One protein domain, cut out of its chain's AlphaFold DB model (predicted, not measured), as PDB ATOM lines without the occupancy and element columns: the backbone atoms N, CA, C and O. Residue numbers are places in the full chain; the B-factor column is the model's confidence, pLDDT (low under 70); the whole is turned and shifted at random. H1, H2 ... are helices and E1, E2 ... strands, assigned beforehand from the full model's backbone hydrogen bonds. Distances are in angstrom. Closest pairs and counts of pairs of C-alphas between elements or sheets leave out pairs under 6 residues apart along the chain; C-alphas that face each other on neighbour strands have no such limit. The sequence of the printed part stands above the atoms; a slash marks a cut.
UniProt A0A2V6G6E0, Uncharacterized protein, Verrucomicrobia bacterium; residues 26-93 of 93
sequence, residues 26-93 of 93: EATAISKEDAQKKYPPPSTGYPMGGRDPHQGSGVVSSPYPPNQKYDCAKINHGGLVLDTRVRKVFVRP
ATOM      1  N   GLU A  26     -46.717   0.638  11.150       81.75
ATOM      2  CA  GLU A  26     -46.705   1.528   9.984       81.75
ATOM      3  C   GLU A  26     -45.552   1.146   9.035       81.75
ATOM      4  O   GLU A  26     -44.394   1.015   9.447       81.75
ATOM      5  N   ALA A  27     -45.870   0.903   7.761       83.19
ATOM      6  CA  ALA A  27     -44.880   0.501   6.773       83.19
ATOM      7  C   ALA A  27     -43.941   1.664   6.441       83.19
ATOM      8  O   ALA A  27     -44.377   2.766   6.110       83.19
ATOM      9  N   THR A  28     -42.633   1.408   6.463       87.00
ATOM     10  CA  THR A  28     -41.647   2.393   6.012       87.00
ATOM     11  C   THR A  28     -41.419   2.223   4.515       87.00
ATOM     12  O   THR A  28     -40.798   1.250   4.087       87.00
ATOM     13  N   ALA A  29     -41.924   3.156   3.711       84.81
ATOM     14  CA  ALA A  29     -41.651   3.179   2.278       84.81
ATOM     15  C   ALA A  29     -40.168   3.481   2.027       84.81
ATOM     16  O   ALA A  29     -39.602   4.392   2.631       84.81
ATOM     17  N   ILE A  30     -39.541   2.728   1.127       84.44
ATOM     18  CA  ILE A  30     -38.154   2.955   0.709       84.44
ATOM     19  C   ILE A  30     -38.089   3.041  -0.817       84.44
ATOM     20  O   ILE A  30     -38.795   2.321  -1.521       84.44
ATOM     21  N   SER A  31     -37.269   3.950  -1.345       84.62
ATOM     22  CA  SER A  31     -37.056   4.063  -2.791       84.62
ATOM     23  C   SER A  31     -36.274   2.850  -3.314       84.62
ATOM     24  O   SER A  31     -35.542   2.195  -2.568       84.62
ATOM     25  N   LYS A  32     -36.396   2.538  -4.610       80.56
ATOM     26  CA  LYS A  32     -35.604   1.459  -5.231       80.56
ATOM     27  C   LYS A  32     -34.105   1.736  -5.134       80.56
ATOM     28  O   LYS A  32     -33.349   0.807  -4.861       80.56
ATOM     29  N   GLU A  33     -33.688   2.991  -5.299       81.12
ATOM     30  CA  GLU A  33     -32.275   3.363  -5.200       81.12
ATOM     31  C   GLU A  33     -31.739   3.205  -3.770       81.12
ATOM     32  O   GLU A  33     -30.653   2.656  -3.576       81.12
ATOM     33  N   ASP A  34     -32.492   3.649  -2.758       83.25
ATOM     34  CA  ASP A  34     -32.085   3.526  -1.354       83.25
ATOM     35  C   ASP A  34     -32.101   2.076  -0.885       83.25
ATOM     36  O   ASP A  34     -31.210   1.654  -0.142       83.25
ATOM     37  N   ALA A  35     -33.090   1.305  -1.336       82.81
ATOM     38  CA  ALA A  35     -33.172  -0.114  -1.048       82.81
ATOM     39  C   ALA A  35     -31.953  -0.839  -1.622       82.81
ATOM     40  O   ALA A  35     -31.276  -1.533  -0.876       82.81
ATOM     41  N   GLN A  36     -31.595  -0.620  -2.891       79.44
ATOM     42  CA  GLN A  36     -30.436  -1.280  -3.508       79.44
ATOM     43  C   GLN A  36     -29.113  -0.937  -2.816       79.44
ATOM     44  O   GLN A  36     -28.245  -1.798  -2.697       79.44
ATOM     45  N   LYS A  37     -28.965   0.302  -2.335       82.00
ATOM     46  CA  LYS A  37     -27.749   0.759  -1.646       82.00
ATOM     47  C   LYS A  37     -27.640   0.236  -0.214       82.00
ATOM     48  O   LYS A  37     -26.553  -0.141   0.209       82.00
ATOM     49  N   LYS A  38     -28.736   0.260   0.552       80.56
ATOM     50  CA  LYS A  38     -28.729  -0.076   1.992       80.56
ATOM     51  C   LYS A  38     -29.074  -1.535   2.275       80.56
ATOM     52  O   LYS A  38     -28.622  -2.089   3.270       80.56
ATOM     53  N   TYR A  39     -29.880  -2.138   1.410       81.81
ATOM     54  CA  TYR A  39     -30.471  -3.461   1.564       81.81
ATOM     55  C   TYR A  39     -30.444  -4.184   0.214       81.81
ATOM     56  O   TYR A  39     -31.498  -4.323  -0.411       81.81
ATOM     57  N   PRO A  40     -29.265  -4.602  -0.280       75.06
ATOM     58  CA  PRO A  40     -29.147  -5.178  -1.613       75.06
ATOM     59  C   PRO A  40     -30.139  -6.340  -1.790       75.06
ATOM     60  O   PRO A  40     -30.274  -7.173  -0.885       75.06
ATOM     61  N   PRO A  41     -30.881  -6.384  -2.912       74.62
ATOM     62  CA  PRO A  41     -31.840  -7.448  -3.147       74.62
ATOM     63  C   PRO A  41     -31.118  -8.797  -3.292       74.62
ATOM     64  O   PRO A  41     -29.988  -8.841  -3.787       74.62
ATOM     65  N   PRO A  42     -31.767  -9.912  -2.916       74.81
ATOM     66  CA  PRO A  42     -31.311 -11.240  -3.316       74.81
ATOM     67  C   PRO A  42     -31.193 -11.335  -4.847       74.81
ATOM     68  O   PRO A  42     -31.850 -10.579  -5.561       74.81
ATOM     69  N   SER A  43     -30.433 -12.304  -5.374       72.12
ATOM     70  CA  SER A  43     -30.300 -12.523  -6.832       72.12
ATOM     71  C   SER A  43     -31.638 -12.676  -7.570       72.12
ATOM     72  O   SER A  43     -31.706 -12.436  -8.768       72.12
ATOM     73  N   THR A  44     -32.704 -13.051  -6.861       75.50
ATOM     74  CA  THR A  44     -34.073 -13.204  -7.377       75.50
ATOM     75  C   THR A  44     -34.940 -11.945  -7.231       75.50
ATOM     76  O   THR A  44     -36.121 -11.980  -7.563       75.50
ATOM     77  N   GLY A  45     -34.393 -10.837  -6.722       80.81
ATOM     78  CA  GLY A  45     -35.137  -9.625  -6.374       80.81
ATOM     79  C   GLY A  45     -35.706  -9.639  -4.952       80.81
ATOM     80  O   GLY A  45     -35.558 -10.608  -4.205       80.81
ATOM     81  N   TYR A  46     -36.345  -8.533  -4.554       83.12
ATOM     82  CA  TYR A  46     -37.002  -8.436  -3.249       83.12
ATOM     83  C   TYR A  46     -38.215  -9.372  -3.180       83.12
ATOM     84  O   TYR A  46     -39.031  -9.370  -4.105       83.12
ATOM     85  N   PRO A  47     -38.378 -10.137  -2.089       84.75
ATOM     86  CA  PRO A  47     -39.543 -10.991  -1.925       84.75
ATOM     87  C   PRO A  47     -40.811 -10.147  -1.800       84.75
ATOM     88  O   PRO A  47     -40.793  -9.059  -1.221       84.75
ATOM     89  N   MET A  48     -41.921 -10.659  -2.323       85.69
ATOM     90  CA  MET A  48     -43.236 -10.062  -2.110       85.69
ATOM     91  C   MET A  48     -43.727 -10.386  -0.700       85.69
ATOM     92  O   MET A  48     -43.572 -11.509  -0.220       85.69
ATOM     93  N   GLY A  49     -44.303  -9.395  -0.028       83.38
ATOM     94  CA  GLY A  49     -44.988  -9.609   1.238       83.38
ATOM     95  C   GLY A  49     -46.291 -10.381   1.045       83.38
ATOM     96  O   GLY A  49     -46.911 -10.340  -0.017       83.38
ATOM     97  N   GLY A  50     -46.715 -11.094   2.083       81.25
ATOM     98  CA  GLY A  50     -47.975 -11.827   2.083       81.25
ATOM     99  C   GLY A  50     -49.145 -10.878   2.308       81.25
ATOM    100  O   GLY A  50     -49.234 -10.244   3.355       81.25
ATOM    101  N   ARG A  51     -50.071 -10.772   1.357       77.69
ATOM    102  CA  ARG A  51     -51.339 -10.077   1.600       77.69
ATOM    103  C   ARG A  51     -52.281 -11.013   2.352       77.69
ATOM    104  O   ARG A  51     -52.596 -12.088   1.855       77.69
ATOM    105  N   ASP A  52     -52.729 -10.590   3.528       70.00
ATOM    106  CA  ASP A  52     -53.715 -11.331   4.315       70.00
ATOM    107  C   ASP A  52     -55.130 -10.929   3.847       70.00
ATOM    108  O   ASP A  52     -55.500  -9.762   3.997       70.00
ATOM    109  N   PRO A  53     -55.919 -11.842   3.247       66.75
ATOM    110  CA  PRO A  53     -57.254 -11.531   2.733       66.75
ATOM    111  C   PRO A  53     -58.276 -11.227   3.839       66.75
ATOM    112  O   PRO A  53     -59.338 -10.686   3.539       66.75
ATOM    113  N   HIS A  54     -57.967 -11.539   5.102       67.00
ATOM    114  CA  HIS A  54     -58.823 -11.229   6.250       67.00
ATOM    115  C   HIS A  54     -58.537  -9.851   6.864       67.00
ATOM    116  O   HIS A  54     -59.279  -9.410   7.739       67.00
ATOM    117  N   GLN A  55     -57.481  -9.164   6.417       66.44
ATOM    118  CA  GLN A  55     -57.103  -7.833   6.891       66.44
ATOM    119  C   GLN A  55     -57.448  -6.764   5.844       66.44
ATOM    120  O   GLN A  55     -57.622  -7.053   4.659       66.44
ATOM    121  N   GLY A  56     -57.533  -5.500   6.274       64.56
ATOM    122  CA  GLY A  56     -57.784  -4.374   5.370       64.56
ATOM    123  C   GLY A  56     -56.796  -4.340   4.194       64.56
ATOM    124  O   GLY A  56     -55.637  -4.721   4.339       64.56
ATOM    125  N   SER A  57     -57.235  -3.846   3.028       65.94
ATOM    126  CA  SER A  57     -56.497  -3.878   1.743       65.94
ATOM    127  C   SER A  57     -55.094  -3.221   1.744       65.94
ATOM    128  O   SER A  57     -54.382  -3.284   0.734       65.94
ATOM    129  N   GLY A  58     -54.696  -2.579   2.844       71.56
ATOM    130  CA  GLY A  58     -53.373  -1.998   3.069       71.56
ATOM    131  C   GLY A  58     -52.406  -2.885   3.859       71.56
ATOM    132  O   GLY A  58     -51.212  -2.616   3.830       71.56
ATOM    133  N   VAL A  59     -52.864  -3.946   4.527       81.38
ATOM    134  CA  VAL A  59     -52.015  -4.737   5.430       81.38
ATOM    135  C   VAL A  59     -51.236  -5.804   4.663       81.38
ATOM    136  O   VAL A  59     -51.811  -6.676   4.008       81.38
ATOM    137  N   VAL A  60     -49.913  -5.760   4.785       84.38
ATOM    138  CA  VAL A  60     -48.983  -6.715   4.178       84.38
ATOM    139  C   VAL A  60     -48.150  -7.364   5.274       84.38
ATOM    140  O   VAL A  60     -47.545  -6.689   6.100       84.38
ATOM    141  N   SER A  61     -48.111  -8.686   5.295       85.06
ATOM    142  CA  SER A  61     -47.225  -9.463   6.151       85.06
ATOM    143  C   SER A  61     -45.829  -9.526   5.536       85.06
ATOM    144  O   SER A  61     -45.660  -9.846   4.358       85.06
ATOM    145  N   SER A  62     -44.819  -9.218   6.341       81.81
ATOM    146  CA  SER A  62     -43.422  -9.382   5.962       81.81
ATOM    147  C   SER A  62     -43.148 -10.855   5.616       81.81
ATOM    148  O   SER A  62     -43.572 -11.750   6.353       81.81
ATOM    149  N   PRO A  63     -42.429 -11.149   4.518       82.19
ATOM    150  CA  PRO A  63     -42.054 -12.518   4.166       82.19
ATOM    151  C   PRO A  63     -40.970 -13.079   5.101       82.19
ATOM    152  O   PRO A  63     -40.652 -14.266   5.047       82.19
ATOM    153  N   TYR A  64     -40.388 -12.238   5.957       81.69
ATOM    154  CA  TYR A  64     -39.340 -12.619   6.890       81.69
ATOM    155  C   TYR A  64     -39.932 -12.990   8.258       81.69
ATOM    156  O   TYR A  64     -40.817 -12.279   8.741       81.69
ATOM    157  N   PRO A  65     -39.439 -14.048   8.933       76.25
ATOM    158  CA  PRO A  65     -39.840 -14.370  10.303       76.25
ATOM    159  C   PRO A  65     -39.552 -13.174  11.228       76.25
ATOM    160  O   PRO A  65     -38.446 -12.629  11.149       76.25
ATOM    161  N   PRO A  66     -40.489 -12.732  12.092       78.94
ATOM    162  CA  PRO A  66     -41.705 -13.409  12.572       78.94
ATOM    163  C   PRO A  66     -43.001 -13.100  11.783       78.94
ATOM    164  O   PRO A  66     -44.086 -13.109  12.358       78.94
ATOM    165  N   ASN A  67     -42.912 -12.786  10.487       79.62
ATOM    166  CA  ASN A  67     -44.043 -12.495   9.592       79.62
ATOM    167  C   ASN A  67     -44.947 -11.354  10.080       79.62
ATOM    168  O   ASN A  67     -46.180 -11.409  10.031       79.62
ATOM    169  N   GLN A  68     -44.308 -10.283  10.553       81.56
ATOM    170  CA  GLN A  68     -44.993  -9.124  11.111       81.56
ATOM    171  C   GLN A  68     -45.903  -8.448  10.079       81.56
ATOM    172  O   GLN A  68     -45.550  -8.325   8.908       81.56
ATOM    173  N   LYS A  69     -47.068  -7.974  10.528       84.50
ATOM    174  CA  LYS A  69     -48.022  -7.234   9.697       84.50
ATOM    175  C   LYS A  69     -47.652  -5.749   9.649       84.50
ATOM    176  O   LYS A  69     -47.479  -5.128  10.699       84.50
ATOM    177  N   TYR A  70     -47.570  -5.204   8.440       83.94
ATOM    178  CA  TYR A  70     -47.262  -3.810   8.149       83.94
ATOM    179  C   TYR A  70     -48.410  -3.125   7.411       83.94
ATOM    180  O   TYR A  70     -48.961  -3.684   6.463       83.94
ATOM    181  N   ASP A  71     -48.748  -1.906   7.818       85.25
ATOM    182  CA  ASP A  71     -49.768  -1.096   7.164       85.25
ATOM    183  C   ASP A  71     -49.129  -0.326   6.016       85.25
ATOM    184  O   ASP A  71     -48.439   0.676   6.206       85.25
ATOM    185  N   CYS A  72     -49.361  -0.828   4.812       82.56
ATOM    186  CA  CYS A  72     -48.898  -0.268   3.559       82.56
ATOM    187  C   CYS A  72     -49.991   0.553   2.857       82.56
ATOM    188  O   CYS A  72     -49.891   0.759   1.650       82.56
ATOM    189  N   ALA A  73     -51.030   1.029   3.556       80.06
ATOM    190  CA  ALA A  73     -52.100   1.841   2.959       80.06
ATOM    191  C   ALA A  73     -51.583   3.094   2.227       80.06
ATOM    192  O   ALA A  73     -52.184   3.530   1.249       80.06
ATOM    193  N   LYS A  74     -50.442   3.644   2.665       79.75
ATOM    194  CA  LYS A  74     -49.769   4.800   2.045       79.75
ATOM    195  C   LYS A  74     -48.785   4.421   0.925       79.75
ATOM    196  O   LYS A  74     -48.151   5.303   0.352       79.75
ATOM    197  N   ILE A  75     -48.612   3.131   0.631       79.94
ATOM    198  CA  ILE A  75     -47.622   2.612  -0.321       79.94
ATOM    199  C   ILE A  75     -48.346   2.013  -1.527       79.94
ATOM    200  O   ILE A  75     -49.199   1.133  -1.405       79.94
ATOM    201  N   ASN A  76     -47.974   2.457  -2.726       81.19
ATOM    202  CA  ASN A  76     -48.541   1.927  -3.965       81.19
ATOM    203  C   ASN A  76     -48.197   0.444  -4.169       81.19
ATOM    204  O   ASN A  76     -47.205  -0.067  -3.647       81.19
ATOM    205  N   HIS A  77     -49.039  -0.262  -4.928       80.38
ATOM    206  CA  HIS A  77     -48.778  -1.653  -5.316       80.38
ATOM    207  C   HIS A  77     -47.440  -1.736  -6.064       80.38
ATOM    208  O   HIS A  77     -47.118  -0.848  -6.857       80.38
ATOM    209  N   GLY A  78     -46.629  -2.753  -5.772       82.31
ATOM    210  CA  GLY A  78     -45.261  -2.867  -6.290       82.31
ATOM    211  C   GLY A  78     -44.241  -1.928  -5.628       82.31
ATOM    212  O   GLY A  78     -43.078  -1.893  -6.039       82.31
ATOM    213  N   GLY A  79     -44.652  -1.160  -4.614       84.38
ATOM    214  CA  GLY A  79     -43.759  -0.347  -3.793       84.38
ATOM    215  C   GLY A  79     -42.871  -1.199  -2.887       84.38
ATOM    216  O   GLY A  79     -43.223  -2.323  -2.525       84.38
ATOM    217  N   LEU A  80     -41.712  -0.657  -2.513       87.19
ATOM    218  CA  LEU A  80     -40.800  -1.309  -1.580       87.19
ATOM    219  C   LEU A  80     -41.065  -0.844  -0.153       87.19
ATOM    220  O   LEU A  80     -41.220   0.347   0.124       87.19
ATOM    221  N   VAL A  81     -41.069  -1.815   0.746       87.88
ATOM    222  CA  VAL A  81     -41.320  -1.638   2.167       87.88
ATOM    223  C   VAL A  81     -40.114  -2.139   2.937       87.88
ATOM    224  O   VAL A  81     -39.668  -3.271   2.747       87.88
ATOM    225  N   LEU A  82     -39.582  -1.293   3.810       87.06
ATOM    226  CA  LEU A  82     -38.549  -1.664   4.760       87.06
ATOM    227  C   LEU A  82     -39.196  -2.258   6.013       87.06
ATOM    228  O   LEU A  82     -39.886  -1.571   6.765       87.06
ATOM    229  N   ASP A  83     -38.897  -3.525   6.269       85.31
ATOM    230  CA  ASP A  83     -39.082  -4.142   7.572       85.31
ATOM    231  C   ASP A  83     -38.002  -3.605   8.518       85.31
ATOM    232  O   ASP A  83     -36.821  -3.957   8.425       85.31
ATOM    233  N   THR A  84     -38.400  -2.718   9.425       81.19
ATOM    234  CA  THR A  84     -37.502  -2.089  10.403       81.19
ATOM    235  C   THR A  84     -36.993  -3.057  11.470       81.19
ATOM    236  O   THR A  84     -35.974  -2.767  12.096       81.19
ATOM    237  N   ARG A  85     -37.646  -4.211  11.673       81.62
ATOM    238  CA  ARG A  85     -37.258  -5.193  12.697       81.62
ATOM    239  C   ARG A  85     -36.110  -6.062  12.216       81.62
ATOM    240  O   ARG A  85     -35.127  -6.221  12.932       81.62
ATOM    241  N   VAL A  86     -36.224  -6.601  11.003       80.75
ATOM    242  CA  VAL A  86     -35.160  -7.427  10.405       80.75
ATOM    243  C   VAL A  86     -34.212  -6.625   9.515       80.75
ATOM    244  O   VAL A  86     -33.216  -7.171   9.048       80.75
ATOM    245  N   ARG A  87     -34.501  -5.334   9.294       84.38
ATOM    246  CA  ARG A  87     -33.756  -4.431   8.401       84.38
ATOM    247  C   ARG A  87     -33.629  -5.041   7.004       84.38
ATOM    248  O   ARG A  87     -32.543  -5.122   6.437       84.38
ATOM    249  N   LYS A  88     -34.751  -5.528   6.473       84.88
ATOM    250  CA  LYS A  88     -34.848  -6.113   5.131       84.88
ATOM    251  C   LYS A  88     -35.985  -5.476   4.364       84.88
ATOM    252  O   LYS A  88     -36.945  -4.995   4.949       84.88
ATOM    253  N   VAL A  89     -35.884  -5.501   3.044       87.31
ATOM    254  CA  VAL A  89     -36.889  -4.910   2.165       87.31
ATOM    255  C   VAL A  89     -37.735  -6.009   1.529       87.31
ATOM    256  O   VAL A  89     -37.229  -7.089   1.205       87.31
ATOM    257  N   PHE A  90     -39.027  -5.740   1.382       88.00
ATOM    258  CA  PHE A  90     -39.986  -6.576   0.668       88.00
ATOM    259  C   PHE A  90     -40.887  -5.714  -0.224       88.00
ATOM    260  O   PHE A  90     -40.990  -4.501  -0.047       88.00
ATOM    261  N   VAL A  91     -41.514  -6.334  -1.217       87.81
ATOM    262  CA  VAL A  91     -42.414  -5.671  -2.169       87.81
ATOM    263  C   VAL A  91     -43.848  -5.780  -1.666       87.81
ATOM    264  O   VAL A  91     -44.274  -6.858  -1.245       87.81
ATOM    265  N   ARG A  92     -44.618  -4.695  -1.750       84.50
ATOM    266  CA  ARG A  92     -46.074  -4.750  -1.593       84.50
ATOM    267  C   ARG A  92     -46.694  -5.461  -2.810       84.50
ATOM    268  O   ARG A  92     -46.513  -4.943  -3.915       84.50
ATOM    269  N   PRO A  93     -47.407  -6.589  -2.628       78.81
ATOM    270  CA  PRO A  93     -48.064  -7.294  -3.729       78.81
ATOM    271  C   PRO A  93     -49.197  -6.475  -4.366       78.81
ATOM    272  O   PRO A  93     -49.759  -5.561  -3.710       78.81
TER     273      PRO A  93
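Overview. This is residues 26 to 93 of the 93 residues of an uncharacterized protein of Verrucomicrobia bacterium (UniProt A0A2V6G6E0). Little regular structure: a small antiparallel sheet, E1-E4-E5, has short helix H1 over one face, and the hairpin E2 and E3 lies toward the other end of the longest axis. The 68 printed residues, mixed in class, run E1 H1 E2 E3 E4 E5, with 24 in named elements. The whole is compact, radius of gyration of the C-alphas 10.9 A, spanning 33 by 23 by 20 A.

Along the chain. Find E1, residues 28 to 30, from C-alpha 28 at (-41.647, 2.393, 6.012). E4 is residues 80 to 83; E5, residues 88 to 91, runs 10.5 A to (-42.414, -5.671, -2.169). H1, residues 32 to 38, spans 10.1 A; E2 is 59 to 61, E3 69 to 71.

Arrangement. Within hydrogen-bond range, look at N 30 and O 80, 3.1 A, between E1 and E4; N 81 and O 90, 2.8 A, in hairpin E4 and E5; N 60 and O 70, 2.8 A, in antiparallel E2 and E3. H1, its O i to N i+4 pairs each within range, is on the sheet, height 8.9 A; its closest C-alpha pair with E4 is Lys 32 and Leu 80, 6.9 A.

Size, cuts and confidence. The printed part has no cut; the H1 to E2 link is long, 20 residues, and residues 53 to 57 have pLDDT under 70.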